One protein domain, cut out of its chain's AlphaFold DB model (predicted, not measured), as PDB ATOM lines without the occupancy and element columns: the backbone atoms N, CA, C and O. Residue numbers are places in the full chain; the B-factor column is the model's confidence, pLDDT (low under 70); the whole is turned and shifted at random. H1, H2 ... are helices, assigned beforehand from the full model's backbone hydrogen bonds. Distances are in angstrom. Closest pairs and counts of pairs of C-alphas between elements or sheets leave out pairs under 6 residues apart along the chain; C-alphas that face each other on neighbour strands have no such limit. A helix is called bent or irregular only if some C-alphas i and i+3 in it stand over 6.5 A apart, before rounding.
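What this domain is: This is residues 36 to 152 of the 152 residues of an uncharacterized protein of Firmicutes bacterium (UniProt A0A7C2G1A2). A long helix, H3, is the core of a small helical body: H4 folds back beside it as a hairpin, H1 packs along part of it and H2 crosses it. From this body residues 135 to 152, with H6, stick out as a free arm. The printed part has 117 residues with six named helices, H1 to H6 in chain order, and no named strand; the class is all helix. It is only just loose, close to compact, with a radius of gyration of the C-alphas of 16.4 A and spans of 50 by 40 by 29 A.

How they stand to each other: Start at the hub, H3, residues 79 to 104, which has a kink of 40 degrees near residue 98 and is irregular, with C-alphas 98 and 101 7.6 A apart. H4, residues 112 to 126, touches it in a helical hairpin, at a shallow tilt of 28 degrees, opposite ways; the closest C-alphas, of Ala 88 and Leu 123, are 5.7 A apart. H1, residues 36 to 45, touches residues 90 to 98 of H3 alone, closest at C-alphas 38 and 94, 5.0 A. H2, residues 52 to 68, touches H3 at a steep tilt of 52 degrees, closest at C-alphas 62 and 85, 6.3 A. H5, residues 131 to 134, only just touches H4, only at the corner, with 3 pairs of C-alphas within 8 A, closest at Arg 121 and Pro 131, 6.6 A. H6, residues 138 to 150, touches no helix. Every O i to N i+4 pair is within hydrogen-bond range in H1, H2 and H4, against 20 of 22 in H3 and 8 of 9 in H6; H5 is too short for one.

Where its parts are: Find C-alpha 79 at (292.924, 459.181, 159.751); from there H3 runs 36.9 A to C-alpha 104. H2 is 24.1 A long, H4 21.5 A. H6 ends at C-alpha 150, (261.872, 425.267, 149.971).

The domain as a whole: The C-alphas farthest apart, of Gly 79 and Arg 152, are 51.2 A apart. The printed part has no cut and no long link. Look for pLDDT under 70 at residues 36 to 53, 101 to 102, 109 and 130 to 152.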
ATOM      1  N   HIS A  36     304.732 432.722 168.529       50.38
ATOM      2  CA  HIS A  36     305.276 433.275 167.289       50.38
ATOM      3  C   HIS A  36     304.264 433.414 166.151       50.38
ATOM      4  O   HIS A  36     304.440 434.301 165.322       50.38
ATOM      5  N   GLY A  37     303.184 432.627 166.111       53.38
ATOM      6  CA  GLY A  37     302.155 432.780 165.075       53.38
ATOM      7  C   GLY A  37     301.485 434.159 165.112       53.38
ATOM      8  O   GLY A  37     301.278 434.775 164.067       53.38
ATOM      9  N   ALA A  38     301.205 434.664 166.315       60.75
ATOM     10  CA  ALA A  38     300.533 435.940 166.532       60.75
ATOM     11  C   ALA A  38     301.469 437.140 166.282       60.75
ATOM     12  O   ALA A  38     301.099 438.092 165.596       60.75
ATOM     13  N   TYR A  39     302.727 437.066 166.737       64.50
ATOM     14  CA  TYR A  39     303.741 438.087 166.427       64.50
ATOM     15  C   TYR A  39     304.143 438.095 164.948       64.50
ATOM     16  O   TYR A  39     304.340 439.167 164.374       64.50
ATOM     17  N   ALA A  40     304.222 436.926 164.308       62.44
ATOM     18  CA  ALA A  40     304.413 436.836 162.868       62.44
ATOM     19  C   ALA A  40     303.237 437.485 162.133       62.44
ATOM     20  O   ALA A  40     303.480 438.306 161.258       62.44
ATOM     21  N   ALA A  41     301.988 437.196 162.518       63.16
ATOM     22  CA  ALA A  41     300.808 437.848 161.947       63.16
ATOM     23  C   ALA A  41     300.886 439.378 162.076       63.16
ATOM     24  O   ALA A  41     300.770 440.070 161.070       63.16
ATOM     25  N   ARG A  42     301.210 439.904 163.264       65.94
ATOM     26  CA  ARG A  42     301.394 441.349 163.486       65.94
ATOM     27  C   ARG A  42     302.492 441.949 162.602       65.94
ATOM     28  O   ARG A  42     302.318 443.011 162.019       65.94
ATOM     29  N   ARG A  43     303.626 441.258 162.454       67.44
ATOM     30  CA  ARG A  43     304.730 441.697 161.581       67.44
ATOM     31  C   ARG A  43     304.356 441.666 160.095       67.44
ATOM     32  O   ARG A  43     304.884 442.464 159.331       67.44
ATOM     33  N   LEU A  44     303.486 440.744 159.691       64.12
ATOM     34  CA  LEU A  44     303.017 440.602 158.312       64.12
ATOM     35  C   LEU A  44     301.951 441.634 157.959       64.12
ATOM     36  O   LEU A  44     301.984 442.153 156.858       64.12
ATOM     37  N   LEU A  45     301.068 441.989 158.893       64.44
ATOM     38  CA  LEU A  45     300.106 443.082 158.700       64.44
ATOM     39  C   LEU A  45     300.794 444.434 158.488       64.44
ATOM     40  O   LEU A  45     300.296 445.275 157.751       64.44
ATOM     41  N   ARG A  46     301.984 444.608 159.071       66.25
ATOM     42  CA  ARG A  46     302.844 445.783 158.873       66.25
ATOM     43  C   ARG A  46     303.641 445.765 157.565       66.25
ATOM     44  O   ARG A  46     304.420 446.682 157.328       66.25
ATOM     45  N   ARG A  47     303.535 444.707 156.754       57.78
ATOM     46  CA  ARG A  47     304.280 444.548 155.497       57.78
ATOM     47  C   ARG A  47     303.307 444.295 154.338       57.78
ATOM     48  O   ARG A  47     302.835 443.165 154.214       57.78
ATOM     49  N   PRO A  48     303.052 445.286 153.469       55.25
ATOM     50  CA  PRO A  48     302.086 445.146 152.375       55.25
ATOM     51  C   PRO A  48     302.478 444.067 151.344       55.25
ATOM     52  O   PRO A  48     301.611 443.413 150.775       55.25
ATOM     53  N   ASP A  49     303.773 443.777 151.174       51.53
ATOM     54  CA  ASP A  49     304.245 443.084 149.963       51.53
ATOM     55  C   ASP A  49     304.350 441.553 150.041       51.53
ATOM     56  O   ASP A  49     304.693 440.902 149.052       51.53
ATOM     57  N   ARG A  50     304.096 440.911 151.192       49.00
ATOM     58  CA  ARG A  50     304.234 439.442 151.306       49.00
ATOM     59  C   ARG A  50     303.211 438.803 152.242       49.00
ATOM     60  O   ARG A  50     303.490 438.653 153.428       49.00
ATOM     61  N   ARG A  51     302.091 438.324 151.667       51.91
ATOM     62  CA  ARG A  51     301.337 437.074 151.980       51.91
ATOM     63  C   ARG A  51     299.867 437.217 151.577       51.91
ATOM     64  O   ARG A  51     299.087 437.850 152.278       51.91
ATOM     65  N   ARG A  52     299.454 436.521 150.513       62.72
ATOM     66  CA  ARG A  52     298.112 436.693 149.929       62.72
ATOM     67  C   ARG A  52     296.954 436.363 150.886       62.72
ATOM     68  O   ARG A  52     295.904 436.958 150.757       62.72
ATOM     69  N   GLY A  53     297.081 435.427 151.828       69.38
ATOM     70  CA  GLY A  53     295.939 435.030 152.678       69.38
ATOM     71  C   GLY A  53     295.587 436.039 153.778       69.38
ATOM     72  O   GLY A  53     294.459 436.512 153.861       69.38
ATOM     73  N   LEU A  54     296.567 436.369 154.621       73.19
ATOM     74  CA  LEU A  54     296.357 437.182 155.824       73.19
ATOM     75  C   LEU A  54     296.183 438.673 155.503       73.19
ATOM     76  O   LEU A  54     295.398 439.342 156.164       73.19
ATOM     77  N   VAL A  55     296.868 439.163 154.465       74.50
ATOM     78  CA  VAL A  55     296.691 440.532 153.962       74.50
ATOM     79  C   VAL A  55     295.288 440.699 153.376       74.50
ATOM     80  O   VAL A  55     294.566 441.572 153.836       74.50
ATOM     81  N   ARG A  56     294.831 439.779 152.508       80.56
ATOM     82  CA  ARG A  56     293.453 439.808 151.977       80.56
ATOM     83  C   ARG A  56     292.394 439.734 153.073       80.56
ATOM     84  O   ARG A  56     291.364 440.389 152.985       80.56
ATOM     85  N   GLN A  57     292.635 438.945 154.122       83.88
ATOM     86  CA  GLN A  57     291.723 438.890 155.263       83.88
ATOM     87  C   GLN A  57     291.672 440.225 156.018       83.88
ATOM     88  O   GLN A  57     290.594 440.644 156.431       83.88
ATOM     89  N   ALA A  58     292.816 440.885 156.199       85.31
ATOM     90  CA  ALA A  58     292.882 442.187 156.845       85.31
ATOM     91  C   ALA A  58     292.224 443.285 156.002       85.31
ATOM     92  O   ALA A  58     291.437 444.053 156.545       85.31
ATOM     93  N   GLU A  59     292.483 443.318 154.693       86.94
ATOM     94  CA  GLU A  59     291.829 444.215 153.729       86.94
ATOM     95  C   GLU A  59     290.309 444.042 153.776       86.94
ATOM     96  O   GLU A  59     289.592 444.992 154.082       86.94
ATOM     97  N   ALA A  60     289.820 442.804 153.649       88.00
ATOM     98  CA  ALA A  60     288.391 442.514 153.720       88.00
ATOM     99  C   ALA A  60     287.754 442.945 155.053       88.00
ATOM    100  O   ALA A  60     286.588 443.331 155.089       88.00
ATOM    101  N   MET A  61     288.484 442.866 156.170       89.25
ATOM    102  CA  MET A  61     287.981 443.333 157.464       89.25
ATOM    103  C   MET A  61     287.993 444.860 157.582       89.25
ATOM    104  O   MET A  61     287.041 445.415 158.125       89.25
ATOM    105  N   ARG A  62     289.026 445.533 157.062       90.50
ATOM    106  CA  ARG A  62     289.093 447.000 157.002       90.50
ATOM    107  C   ARG A  62     287.930 447.561 156.198       90.50
ATOM    108  O   ARG A  62     287.239 448.440 156.698       90.50
ATOM    109  N   ASP A  63     287.666 447.000 155.021       88.38
ATOM    110  CA  ASP A  63     286.554 447.426 154.169       88.38
ATOM    111  C   ASP A  63     285.203 447.211 154.854       88.38
ATOM    112  O   ASP A  63     284.363 448.104 154.856       88.38
ATOM    113  N   ARG A  64     285.004 446.071 155.532       89.12
ATOM    114  CA  ARG A  64     283.776 445.834 156.311       89.12
ATOM    115  C   ARG A  64     283.586 446.846 157.433       89.12
ATOM    116  O   ARG A  64     282.471 447.314 157.635       89.12
ATOM    117  N   TYR A  65     284.643 447.171 158.176       89.69
ATOM    118  CA  TYR A  65     284.543 448.153 159.256       89.69
ATOM    119  C   TYR A  65     284.349 449.571 158.716       89.69
ATOM    120  O   TYR A  65     283.569 450.324 159.290       89.69
ATOM    121  N   ALA A  66     284.987 449.920 157.598       86.50
ATOM    122  CA  ALA A  66     284.764 451.185 156.909       86.50
ATOM    123  C   ALA A  66     283.295 451.331 156.483       86.50
ATOM    124  O   ALA A  66     282.657 452.328 156.821       86.50
ATOM    125  N   LEU A  67     282.735 450.297 155.849       87.25
ATOM    126  CA  LEU A  67     281.325 450.246 155.455       87.25
ATOM    127  C   LEU A  67     280.387 450.326 156.663       87.25
ATOM    128  O   LEU A  67     279.437 451.103 156.645       87.25
ATOM    129  N   ALA A  68     280.677 449.597 157.744       86.06
ATOM    130  CA  ALA A  68     279.896 449.659 158.981       86.06
ATOM    131  C   ALA A  68     279.903 451.061 159.622       86.06
ATOM    132  O   ALA A  68     278.964 451.431 160.321       86.06
ATOM    133  N   LYS A  69     280.946 451.857 159.367       84.25
ATOM    134  CA  LYS A  69     281.048 453.262 159.783       84.25
ATOM    135  C   LYS A  69     280.392 454.251 158.817       84.25
ATOM    136  O   LYS A  69     280.382 455.440 159.124       84.25
ATOM    137  N   GLY A  70     279.856 453.783 157.692       84.44
ATOM    138  CA  GLY A  70     279.251 454.620 156.657       84.44
ATOM    139  C   GLY A  70     280.245 455.182 155.636       84.44
ATOM    140  O   GLY A  70     279.880 456.071 154.872       84.44
ATOM    141  N   TYR A  71     281.486 454.687 155.596       87.06
ATOM    142  CA  TYR A  71     282.457 455.077 154.572       87.06
ATOM    143  C   TYR A  71     282.376 454.145 153.356       87.06
ATOM    144  O   TYR A  71     282.264 452.932 153.528       87.06
ATOM    145  N   PRO A  72     282.488 454.673 152.124       84.69
ATOM    146  CA  PRO A  72     282.349 453.875 150.904       84.69
ATOM    147  C   PRO A  72     283.511 452.897 150.676       84.69
ATOM    148  O   PRO A  72     283.373 451.933 149.931       84.69
ATOM    149  N   SER A  73     284.671 453.150 151.284       88.00
ATOM    150  CA  SER A  73     285.837 452.266 151.244       88.00
ATOM    151  C   SER A  73     286.782 452.571 152.403       88.00
ATOM    152  O   SER A  73     286.705 453.648 153.001       88.00
ATOM    153  N   TRP A  74     287.719 451.659 152.676       87.06
ATOM    154  CA  TRP A  74     288.816 451.880 153.621       87.06
ATOM    155  C   TRP A  74     289.595 453.182 153.362       87.06
ATOM    156  O   TRP A  74     289.923 453.911 154.293       87.06
ATOM    157  N   VAL A  75     289.857 453.504 152.092       90.62
ATOM    158  CA  VAL A  75     290.655 454.678 151.691       90.62
ATOM    159  C   VAL A  75     289.923 455.995 151.978       90.62
ATOM    160  O   VAL A  75     290.557 457.029 152.161       90.62
ATOM    161  N   ALA A  76     288.590 455.961 152.062       88.56
ATOM    162  CA  ALA A  76     287.767 457.122 152.387       88.56
ATOM    163  C   ALA A  76     287.663 457.396 153.901       88.56
ATOM    164  O   ALA A  76     287.043 458.382 154.302       88.56
ATOM    165  N   CYS A  77     288.233 456.538 154.755       89.44
ATOM    166  CA  CYS A  77     288.188 456.729 156.200       89.44
ATOM    167  C   CYS A  77     289.110 457.880 156.649       89.44
ATOM    168  O   CYS A  77     290.296 457.886 156.315       89.44
ATOM    169  N   PRO A  78     288.626 458.811 157.494       91.88
ATOM    170  CA  PRO A  78     289.474 459.798 158.152       91.88
ATOM    171  C   PRO A  78     290.565 459.125 158.989       91.88
ATOM    172  O   PRO A  78     290.308 458.104 159.630       91.88
ATOM    173  N   GLY A  79     291.751 459.734 159.057       89.19
ATOM    174  CA  GLY A  79     292.924 459.181 159.751       89.19
ATOM    175  C   GLY A  79     292.654 458.597 161.151       89.19
ATOM    176  O   GLY A  79     293.080 457.472 161.414       89.19
ATOM    177  N   PRO A  80     291.898 459.278 162.037       89.94
ATOM    178  CA  PRO A  80     291.565 458.735 163.357       89.94
ATOM    179  C   PRO A  80     290.706 457.461 163.309       89.94
ATOM    180  O   PRO A  80     290.943 456.519 164.062       89.94
ATOM    181  N   VAL A  81     289.725 457.407 162.402       86.81
ATOM    182  CA  VAL A  81     288.851 456.235 162.216       86.81
ATOM    183  C   VAL A  81     289.644 455.091 161.591       86.81
ATOM    184  O   VAL A  81     289.539 453.952 162.043       86.81
ATOM    185  N   ALA A  82     290.487 455.404 160.608       90.06
ATOM    186  CA  ALA A  82     291.378 454.443 159.984       90.06
ATOM    187  C   ALA A  82     292.284 453.768 161.033       90.06
ATOM    188  O   ALA A  82     292.301 452.543 161.145       90.06
ATOM    189  N   ALA A  83     292.947 454.551 161.888       88.69
ATOM    190  CA  ALA A  83     293.808 454.021 162.945       88.69
ATOM    191  C   ALA A  83     293.065 453.083 163.919       88.69
ATOM    192  O   ALA A  83     293.592 452.037 164.308       88.69
ATOM    193  N   LEU A  84     291.823 453.416 164.287       89.88
ATOM    194  CA  LEU A  84     290.993 452.575 165.154       89.88
ATOM    195  C   LEU A  84     290.581 451.262 164.477       89.88
ATOM    196  O   LEU A  84     290.651 450.198 165.095       89.88
ATOM    197  N   ILE A  85     290.186 451.320 163.203       90.06
ATOM    198  CA  ILE A  85     289.878 450.137 162.391       90.06
ATOM    199  C   ILE A  85     291.115 449.239 162.279       90.06
ATOM    200  O   ILE A  85     291.007 448.029 162.476       90.06
ATOM    201  N   GLU A  86     292.296 449.802 162.026       90.75
ATOM    202  CA  GLU A  86     293.550 449.044 161.987       90.75
ATOM    203  C   GLU A  86     293.853 448.348 163.308       90.75
ATOM    204  O   GLU A  86     294.140 447.149 163.311       90.75
ATOM    205  N   ALA A  87     293.726 449.061 164.426       88.44
ATOM    206  CA  ALA A  87     293.913 448.481 165.748       88.44
ATOM    207  C   ALA A  87     292.932 447.321 165.997       88.44
ATOM    208  O   ALA A  87     293.340 446.252 166.460       88.44
ATOM    209  N   ALA A  88     291.654 447.487 165.641       89.75
ATOM    210  CA  ALA A  88     290.639 446.446 165.791       89.75
ATOM    211  C   ALA A  88     290.945 445.207 164.928       89.75
ATOM    212  O   ALA A  88     290.834 444.069 165.400       89.75
ATOM    213  N   VAL A  89     291.369 445.405 163.675       89.12
ATOM    214  CA  VAL A  89     291.757 444.319 162.761       89.12
ATOM    215  C   VAL A  89     293.003 443.589 163.270       89.12
ATOM    216  O   VAL A  89     293.003 442.354 163.313       89.12
ATOM    217  N   GLU A  90     294.034 444.319 163.707       86.19
ATOM    218  CA  GLU A  90     295.246 443.733 164.290       86.19
ATOM    219  C   GLU A  90     294.907 442.864 165.506       86.19
ATOM    220  O   GLU A  90     295.316 441.702 165.556       86.19
ATOM    221  N   VAL A  91     294.136 443.390 166.464       86.31
ATOM    222  CA  VAL A  91     293.782 442.675 167.701       86.31
ATOM    223  C   VAL A  91     292.951 441.430 167.401       86.31
ATOM    224  O   VAL A  91     293.249 440.360 167.935       86.31
ATOM    225  N   ARG A  92     291.962 441.514 166.504       87.44
ATOM    226  CA  ARG A  92     291.115 440.368 166.139       87.44
ATOM    227  C   ARG A  92     291.911 439.249 165.468       87.44
ATOM    228  O   ARG A  92     291.747 438.076 165.814       87.44
ATOM    229  N   LEU A  93     292.798 439.585 164.531       83.12
ATOM    230  CA  LEU A  93     293.669 438.603 163.875       83.12
ATOM    231  C   LEU A  93     294.699 438.023 164.850       83.12
ATOM    232  O   LEU A  93     294.939 436.811 164.849       83.12
ATOM    233  N   PHE A  94     295.264 438.864 165.716       82.38
ATOM    234  CA  PHE A  94     296.183 438.447 166.769       82.38
ATOM    235  C   PHE A  94     295.513 437.459 167.726       82.38
ATOM    236  O   PHE A  94     296.054 436.375 167.941       82.38
ATOM    237  N   ARG A  95     294.309 437.770 168.223       82.12
ATOM    238  CA  ARG A  95     293.509 436.893 169.091       82.12
ATOM    239  C   ARG A  95     293.235 435.554 168.420       82.12
ATOM    240  O   ARG A  95     293.570 434.511 168.976       82.12
ATOM    241  N   ARG A  96     292.690 435.570 167.198       80.69
ATOM    242  CA  ARG A  96     292.402 434.345 166.434       80.69
ATOM    243  C   ARG A  96     293.629 433.454 166.316       80.69
ATOM    244  O   ARG A  96     293.517 432.246 166.489       80.69
ATOM    245  N   ARG A  97     294.804 434.032 166.049       78.75
ATOM    246  CA  ARG A  97     296.028 433.250 165.860       78.75
ATOM    247  C   ARG A  97     296.660 432.788 167.166       78.75
ATOM    248  O   ARG A  97     297.164 431.669 167.203       78.75
ATOM    249  N   LEU A  98     296.631 433.626 168.201       74.50
ATOM    250  CA  LEU A  98     297.162 433.313 169.525       74.50
ATOM    251  C   LEU A  98     296.404 432.147 170.162       74.50
ATOM    252  O   LEU A  98     297.024 431.275 170.762       74.50
ATOM    253  N   PHE A  99     295.081 432.106 169.985       73.69
ATOM    254  CA  PHE A  99     294.230 431.104 170.627       73.69
ATOM    255  C   PHE A  99     293.800 429.950 169.707       73.69
ATOM    256  O   PHE A  99     293.126 429.034 170.162       73.69
ATOM    257  N   ALA A 100     294.234 429.932 168.439       74.25
ATOM    258  CA  ALA A 100     293.867 428.892 167.466       74.25
ATOM    259  C   ALA A 100     294.132 427.457 167.957       74.25
ATOM    260  O   ALA A 100     293.356 426.559 167.654       74.25
ATOM    261  N   ALA A 101     295.225 427.241 168.697       67.31
ATOM    262  CA  ALA A 101     295.585 425.919 169.208       67.31
ATOM    263  C   ALA A 101     294.605 425.410 170.279       67.31
ATOM    264  O   ALA A 101     294.293 424.225 170.276       67.31
ATOM    265  N   PHE A 102     294.089 426.302 171.133       68.81
ATOM    266  CA  PHE A 102     293.095 425.956 172.155       68.81
ATOM    267  C   PHE A 102     291.773 425.559 171.498       68.81
ATOM    268  O   PHE A 102     291.222 424.504 171.791       68.81
ATOM    269  N   TRP A 103     291.331 426.334 170.504       71.25
ATOM    270  CA  TRP A 103     290.108 426.032 169.754       71.25
ATOM    271  C   TRP A 103     290.186 424.724 168.974       71.25
ATOM    272  O   TRP A 103     289.217 423.974 168.945       71.25
ATOM    273  N   ALA A 104     291.341 424.419 168.377       71.69
ATOM    274  CA  ALA A 104     291.546 423.163 167.661       71.69
ATOM    275  C   ALA A 104     291.481 421.933 168.580       71.69
ATOM    276  O   ALA A 104     291.160 420.843 168.117       71.69
ATOM    277  N   ARG A 105     291.793 422.106 169.867       72.31
ATOM    278  CA  ARG A 105     291.794 421.040 170.874       72.31
ATOM    279  C   ARG A 105     290.537 421.023 171.744       72.31
ATOM    280  O   ARG A 105     290.449 420.192 172.633       72.31
ATOM    281  N   GLN A 106     289.584 421.926 171.482       70.94
ATOM    282  CA  GLN A 106     288.402 422.150 172.324       70.94
ATOM    283  C   GLN A 106     288.765 422.385 173.804       70.94
ATOM    284  O   GLN A 106     288.027 422.011 174.709       70.94
ATOM    285  N   GLU A 107     289.920 423.003 174.045       72.81
ATOM    286  CA  GLU A 107     290.410 423.327 175.382       72.81
ATOM    287  C   GLU A 107     289.889 424.696 175.829       72.81
ATOM    288  O   GLU A 107     289.656 425.595 175.011       72.81
ATOM    289  N   GLU A 108     289.749 424.873 177.144       71.00
ATOM    290  CA  GLU A 108     289.370 426.160 177.719       71.00
ATOM    291  C   GLU A 108     290.440 427.223 177.399       71.00
ATOM    292  O   GLU A 108     291.645 426.978 177.566       71.00
ATOM    293  N   PRO A 109     290.045 428.412 176.910       69.62
ATOM    294  CA  PRO A 109     290.998 429.462 176.604       69.62
ATOM    295  C   PRO A 109     291.703 429.947 177.887       69.62
ATOM    296  O   PRO A 109     291.087 430.055 178.946       69.62
ATOM    297  N   PRO A 110     292.990 430.330 177.821       73.50
ATOM    298  CA  PRO A 110     293.689 430.876 178.982       73.50
ATOM    299  C   PRO A 110     293.064 432.199 179.426       73.50
ATOM    300  O   PRO A 110     292.672 432.983 178.570       73.50
ATOM    301  N   LYS A 111     293.166 432.565 180.713       73.06
ATOM    302  CA  LYS A 111     292.739 433.882 181.260       73.06
ATOM    303  C   LYS A 111     293.201 435.109 180.454       73.06
ATOM    304  O   LYS A 111     292.564 436.153 180.448       73.06
ATOM    305  N   ARG A 112     294.338 435.011 179.748       71.31
ATOM    306  CA  ARG A 112     294.831 436.082 178.856       71.31
ATOM    307  C   ARG A 112     293.900 436.350 177.665       71.31
ATOM    308  O   ARG A 112     294.008 437.413 177.061       71.31
ATOM    309  N   TYR A 113     293.032 435.405 177.313       74.88
ATOM    310  CA  TYR A 113     292.004 435.547 176.289       74.88
ATOM    311  C   TYR A 113     291.036 436.669 176.625       74.88
ATOM    312  O   TYR A 113     290.816 437.519 175.766       74.88
ATOM    313  N   ASP A 114     290.552 436.728 177.866       75.69
ATOM    314  CA  ASP A 114     289.576 437.732 178.294       75.69
ATOM    315  C   ASP A 114     290.120 439.143 178.104       75.69
ATOM    316  O   ASP A 114     289.432 439.998 177.561       75.69
ATOM    317  N   ASN A 115     291.399 439.366 178.416       81.19
ATOM    318  CA  ASN A 115     292.048 440.663 178.216       81.19
ATOM    319  C   ASN A 115     292.122 441.069 176.735       81.19
ATOM    320  O   ASN A 115     291.890 442.227 176.391       81.19
ATOM    321  N   VAL A 116     292.458 440.132 175.842       79.12
ATOM    322  CA  VAL A 116     292.568 440.417 174.400       79.12
ATOM    323  C   VAL A 116     291.182 440.555 173.763       79.12
ATOM    324  O   VAL A 116     290.986 441.403 172.896       79.12
ATOM    325  N   ALA A 117     290.216 439.743 174.193       80.00
ATOM    326  CA  ALA A 117     288.826 439.832 173.762       80.00
ATOM    327  C   ALA A 117     288.182 441.142 174.236       80.00
ATOM    328  O   ALA A 117     287.504 441.805 173.459       80.00
ATOM    329  N   GLU A 118     288.450 441.557 175.472       82.38
ATOM    330  CA  GLU A 118     287.991 442.826 176.027       82.38
ATOM    331  C   GLU A 118     288.594 444.025 175.294       82.38
ATOM    332  O   GLU A 118     287.885 444.978 174.978       82.38
ATOM    333  N   LEU A 119     289.880 443.962 174.941       85.06
ATOM    334  CA  LEU A 119     290.504 444.982 174.103       85.06
ATOM    335  C   LEU A 119     289.828 445.082 172.726       85.06
ATOM    336  O   LEU A 119     289.540 446.189 172.274       85.06
ATOM    337  N   GLU A 120     289.537 443.949 172.073       87.56
ATOM    338  CA  GLU A 120     288.777 443.939 170.812       87.56
ATOM    339  C   GLU A 120     287.395 444.580 170.999       87.56
ATOM    340  O   GLU A 120     287.019 445.449 170.213       87.56
ATOM    341  N   ARG A 121     286.665 444.206 172.061       84.56
ATOM    342  CA  ARG A 121     285.342 444.768 172.375       84.56
ATOM    343  C   ARG A 121     285.389 446.283 172.543       84.56
ATOM    344  O   ARG A 121     284.574 446.971 171.943       84.56
ATOM    345  N   ARG A 122     286.357 446.818 173.293       86.31
ATOM    346  CA  ARG A 122     286.509 448.268 173.514       86.31
ATOM    347  C   ARG A 122     286.826 449.032 172.233       86.31
ATOM    348  O   ARG A 122     286.286 450.117 172.025       86.31
ATOM    349  N   LEU A 123     287.675 448.474 171.369       88.50
ATOM    350  CA  LEU A 123     288.004 449.081 170.075       88.50
ATOM    351  C   LEU A 123     286.775 449.133 169.158       88.50
ATOM    352  O   LEU A 123     286.500 450.170 168.561       88.50
ATOM    353  N   LEU A 124     286.009 448.042 169.092       87.12
ATOM    354  CA  LEU A 124     284.769 447.988 168.319       87.12
ATOM    355  C   LEU A 124     283.689 448.919 168.890       87.12
ATOM    356  O   LEU A 124     283.086 449.675 168.133       87.12
ATOM    357  N   ALA A 125     283.526 448.964 170.214       86.19
ATOM    358  CA  ALA A 125     282.609 449.889 170.882       86.19
ATOM    359  C   ALA A 125     282.983 451.359 170.629       86.19
ATOM    360  O   ALA A 125     282.113 452.180 170.366       86.19
ATOM    361  N   THR A 126     284.280 451.687 170.620       87.38
ATOM    362  CA  THR A 126     284.777 453.035 170.278       87.38
ATOM    363  C   THR A 126     284.480 453.389 168.821       87.38
ATOM    364  O   THR A 126     284.154 454.528 168.498       87.38
ATOM    365  N   LEU A 127     284.546 452.403 167.928       83.81
ATOM    366  CA  LEU A 127     284.080 452.551 166.555       83.81
ATOM    367  C   LEU A 127     282.546 452.631 166.475       83.81
ATOM    368  O   LEU A 127     282.026 452.976 165.422       83.81
ATOM    369  N   GLY A 128     281.788 452.359 167.534       83.50
ATOM    370  CA  GLY A 128     280.332 452.215 167.454       83.50
ATOM    371  C   GLY A 128     279.915 451.044 166.560       83.50
ATOM    372  O   GLY A 128     278.851 451.079 165.950       83.50
ATOM    373  N   ILE A 129     280.785 450.040 166.423       80.25
ATOM    374  CA  ILE A 129     280.498 448.781 165.742       80.25
ATOM    375  C   ILE A 129     280.145 447.777 166.834       80.25
ATOM    376  O   ILE A 129     281.004 447.374 167.617       80.25
ATOM    377  N   GLU A 130     278.885 447.356 166.889       63.12
ATOM    378  CA  GLU A 130     278.466 446.331 167.842       63.12
ATOM    379  C   GLU A 130     279.211 445.008 167.574       63.12
ATOM    380  O   GLU A 130     279.303 444.579 166.417       63.12
ATOM    381  N   PRO A 131     279.720 444.295 168.600       54.78
ATOM    382  CA  PRO A 131     280.386 443.002 168.417       54.78
ATOM    383  C   PRO A 131     279.511 441.977 167.674       54.78
ATOM    384  O   PRO A 131     280.035 441.150 166.922       54.78
ATOM    385  N   ALA A 132     278.185 442.072 167.833       49.25
ATOM    386  CA  ALA A 132     277.195 441.275 167.108       49.25
ATOM    387  C   ALA A 132     277.138 441.609 165.603       49.25
ATOM    388  O   ALA A 132     276.961 440.710 164.783       49.25
ATOM    389  N   ALA A 133     277.400 442.859 165.206       43.56
ATOM    390  CA  ALA A 133     277.469 443.264 163.798       43.56
ATOM    391  C   ALA A 133     278.703 442.690 163.070       43.56
ATOM    392  O   ALA A 133     278.742 442.636 161.844       43.56
ATOM    393  N   VAL A 134     279.702 442.196 163.814       46.06
ATOM    394  CA  VAL A 134     280.884 441.499 163.269       46.06
ATOM    395  C   VAL A 134     280.769 439.968 163.384       46.06
ATOM    396  O   VAL A 134     281.698 439.231 163.026       46.06
ATOM    397  N   GLY A 135     279.658 439.476 163.933       43.97
ATOM    398  CA  GLY A 135     279.452 438.076 164.301       43.97
ATOM    399  C   GLY A 135     278.278 437.395 163.615       43.97
ATOM    400  O   GLY A 135     278.176 436.177 163.711       43.97
ATOM    401  N   SER A 136     277.441 438.131 162.893       41.84
ATOM    402  CA  SER A 136     276.224 437.552 162.355       41.84
ATOM    403  C   SER A 136     276.072 437.907 160.894       41.84
ATOM    404  O   SER A 136     275.524 438.948 160.544       41.84
ATOM    405  N   ASP A 137     276.443 436.977 160.024       48.25
ATOM    406  CA  ASP A 137     275.688 436.869 158.787       48.25
ATOM    407  C   ASP A 137     274.351 436.180 159.127       48.25
ATOM    408  O   ASP A 137     274.082 435.039 158.758       48.25
ATOM    409  N   VAL A 138     273.526 436.867 159.938       43.97
ATOM    410  CA  VAL A 138     272.112 436.516 160.144       43.97
ATOM    411  C   VAL A 138     271.433 436.440 158.774       43.97
ATOM    412  O   VAL A 138     270.559 435.608 158.583       43.97
ATOM    413  N   GLY A 139     271.893 437.234 157.798       42.88
ATOM    414  CA  GLY A 139     271.500 437.136 156.395       42.88
ATOM    415  C   GLY A 139     271.775 435.759 155.791       42.88
ATOM    416  O   GLY A 139     270.851 435.158 155.253       42.88
ATOM    417  N   MET A 140     272.989 435.214 155.927       48.91
ATOM    418  CA  MET A 140     273.296 433.845 155.490       48.91
ATOM    419  C   MET A 140     272.534 432.773 156.274       48.91
ATOM    420  O   MET A 140     272.114 431.791 155.673       48.91
ATOM    421  N   LEU A 141     272.327 432.938 157.583       45.19
ATOM    422  CA  LEU A 141     271.555 431.975 158.382       45.19
ATOM    423  C   LEU A 141     270.062 431.980 158.002       45.19
ATOM    424  O   LEU A 141     269.458 430.916 157.877       45.19
ATOM    425  N   ILE A 142     269.480 433.150 157.727       50.72
ATOM    426  CA  ILE A 142     268.106 433.292 157.215       50.72
ATOM    427  C   ILE A 142     268.008 432.791 155.767       50.72
ATOM    428  O   ILE A 142     267.020 432.156 155.404       50.72
ATOM    429  N   ALA A 143     269.015 433.043 154.926       56.53
ATOM    430  CA  ALA A 143     269.048 432.553 153.549       56.53
ATOM    431  C   ALA A 143     269.166 431.020 153.484       56.53
ATOM    432  O   ALA A 143     268.464 430.402 152.685       56.53
ATOM    433  N   ALA A 144     269.984 430.412 154.352       54.50
ATOM    434  CA  ALA A 144     270.113 428.961 154.481       54.50
ATOM    435  C   ALA A 144     268.817 428.318 154.999       54.50
ATOM    436  O   ALA A 144     268.330 427.358 154.408       54.50
ATOM    437  N   SER A 145     268.193 428.906 156.026       59.28
ATOM    438  CA  SER A 145     266.907 428.438 156.560       59.28
ATOM    439  C   SER A 145     265.777 428.510 155.519       59.28
ATOM    440  O   SER A 145     265.030 427.549 155.354       59.28
ATOM    441  N   ARG A 146     265.702 429.589 154.726       59.34
ATOM    442  CA  ARG A 146     264.725 429.718 153.624       59.34
ATOM    443  C   ARG A 146     264.981 428.760 152.459       59.34
ATOM    444  O   ARG A 146     264.060 428.475 151.697       59.34
ATOM    445  N   GLN A 147     266.219 428.308 152.264       61.84
ATOM    446  CA  GLN A 147     266.541 427.277 151.275       61.84
ATOM    447  C   GLN A 147     266.096 425.889 151.744       61.84
ATOM    448  O   GLN A 147     265.537 425.147 150.942       61.84
ATOM    449  N   GLU A 148     266.281 425.561 153.024       60.47
ATOM    450  CA  GLU A 148     265.804 424.298 153.607       60.47
ATOM    451  C   GLU A 148     264.274 424.194 153.627       60.47
ATOM    452  O   GLU A 148     263.738 423.128 153.336       60.47
ATOM    453  N   GLU A 149     263.561 425.292 153.894       47.81
ATOM    454  CA  GLU A 149     262.090 425.331 153.835       47.81
ATOM    455  C   GLU A 149     261.529 425.117 152.424       47.81
ATOM    456  O   GLU A 149     260.420 424.620 152.281       47.81
ATOM    457  N   ARG A 150     262.278 425.474 151.374       54.81
ATOM    458  CA  ARG A 150     261.872 425.267 149.971       54.81
ATOM    459  C   ARG A 150     262.206 423.874 149.435       54.81
ATOM    460  O   ARG A 150     261.744 423.525 148.355       54.81
ATOM    461  N   ALA A 151     263.066 423.135 150.132       58.38
ATOM    462  CA  ALA A 151     263.525 421.804 149.742       58.38
ATOM    463  C   ALA A 151     262.741 420.668 150.427       58.38
ATOM    464  O   ALA A 151     263.026 419.497 150.175       58.38
ATOM    465  N   ARG A 152     261.783 421.012 151.293       51.94
ATOM    466  CA  ARG A 152     260.776 420.116 151.874       51.94
ATOM    467  C   ARG A 152     259.439 420.340 151.182       51.94
ATOM    468  O   ARG A 152     258.698 419.343 151.063       51.94
TER     469      ARG A 152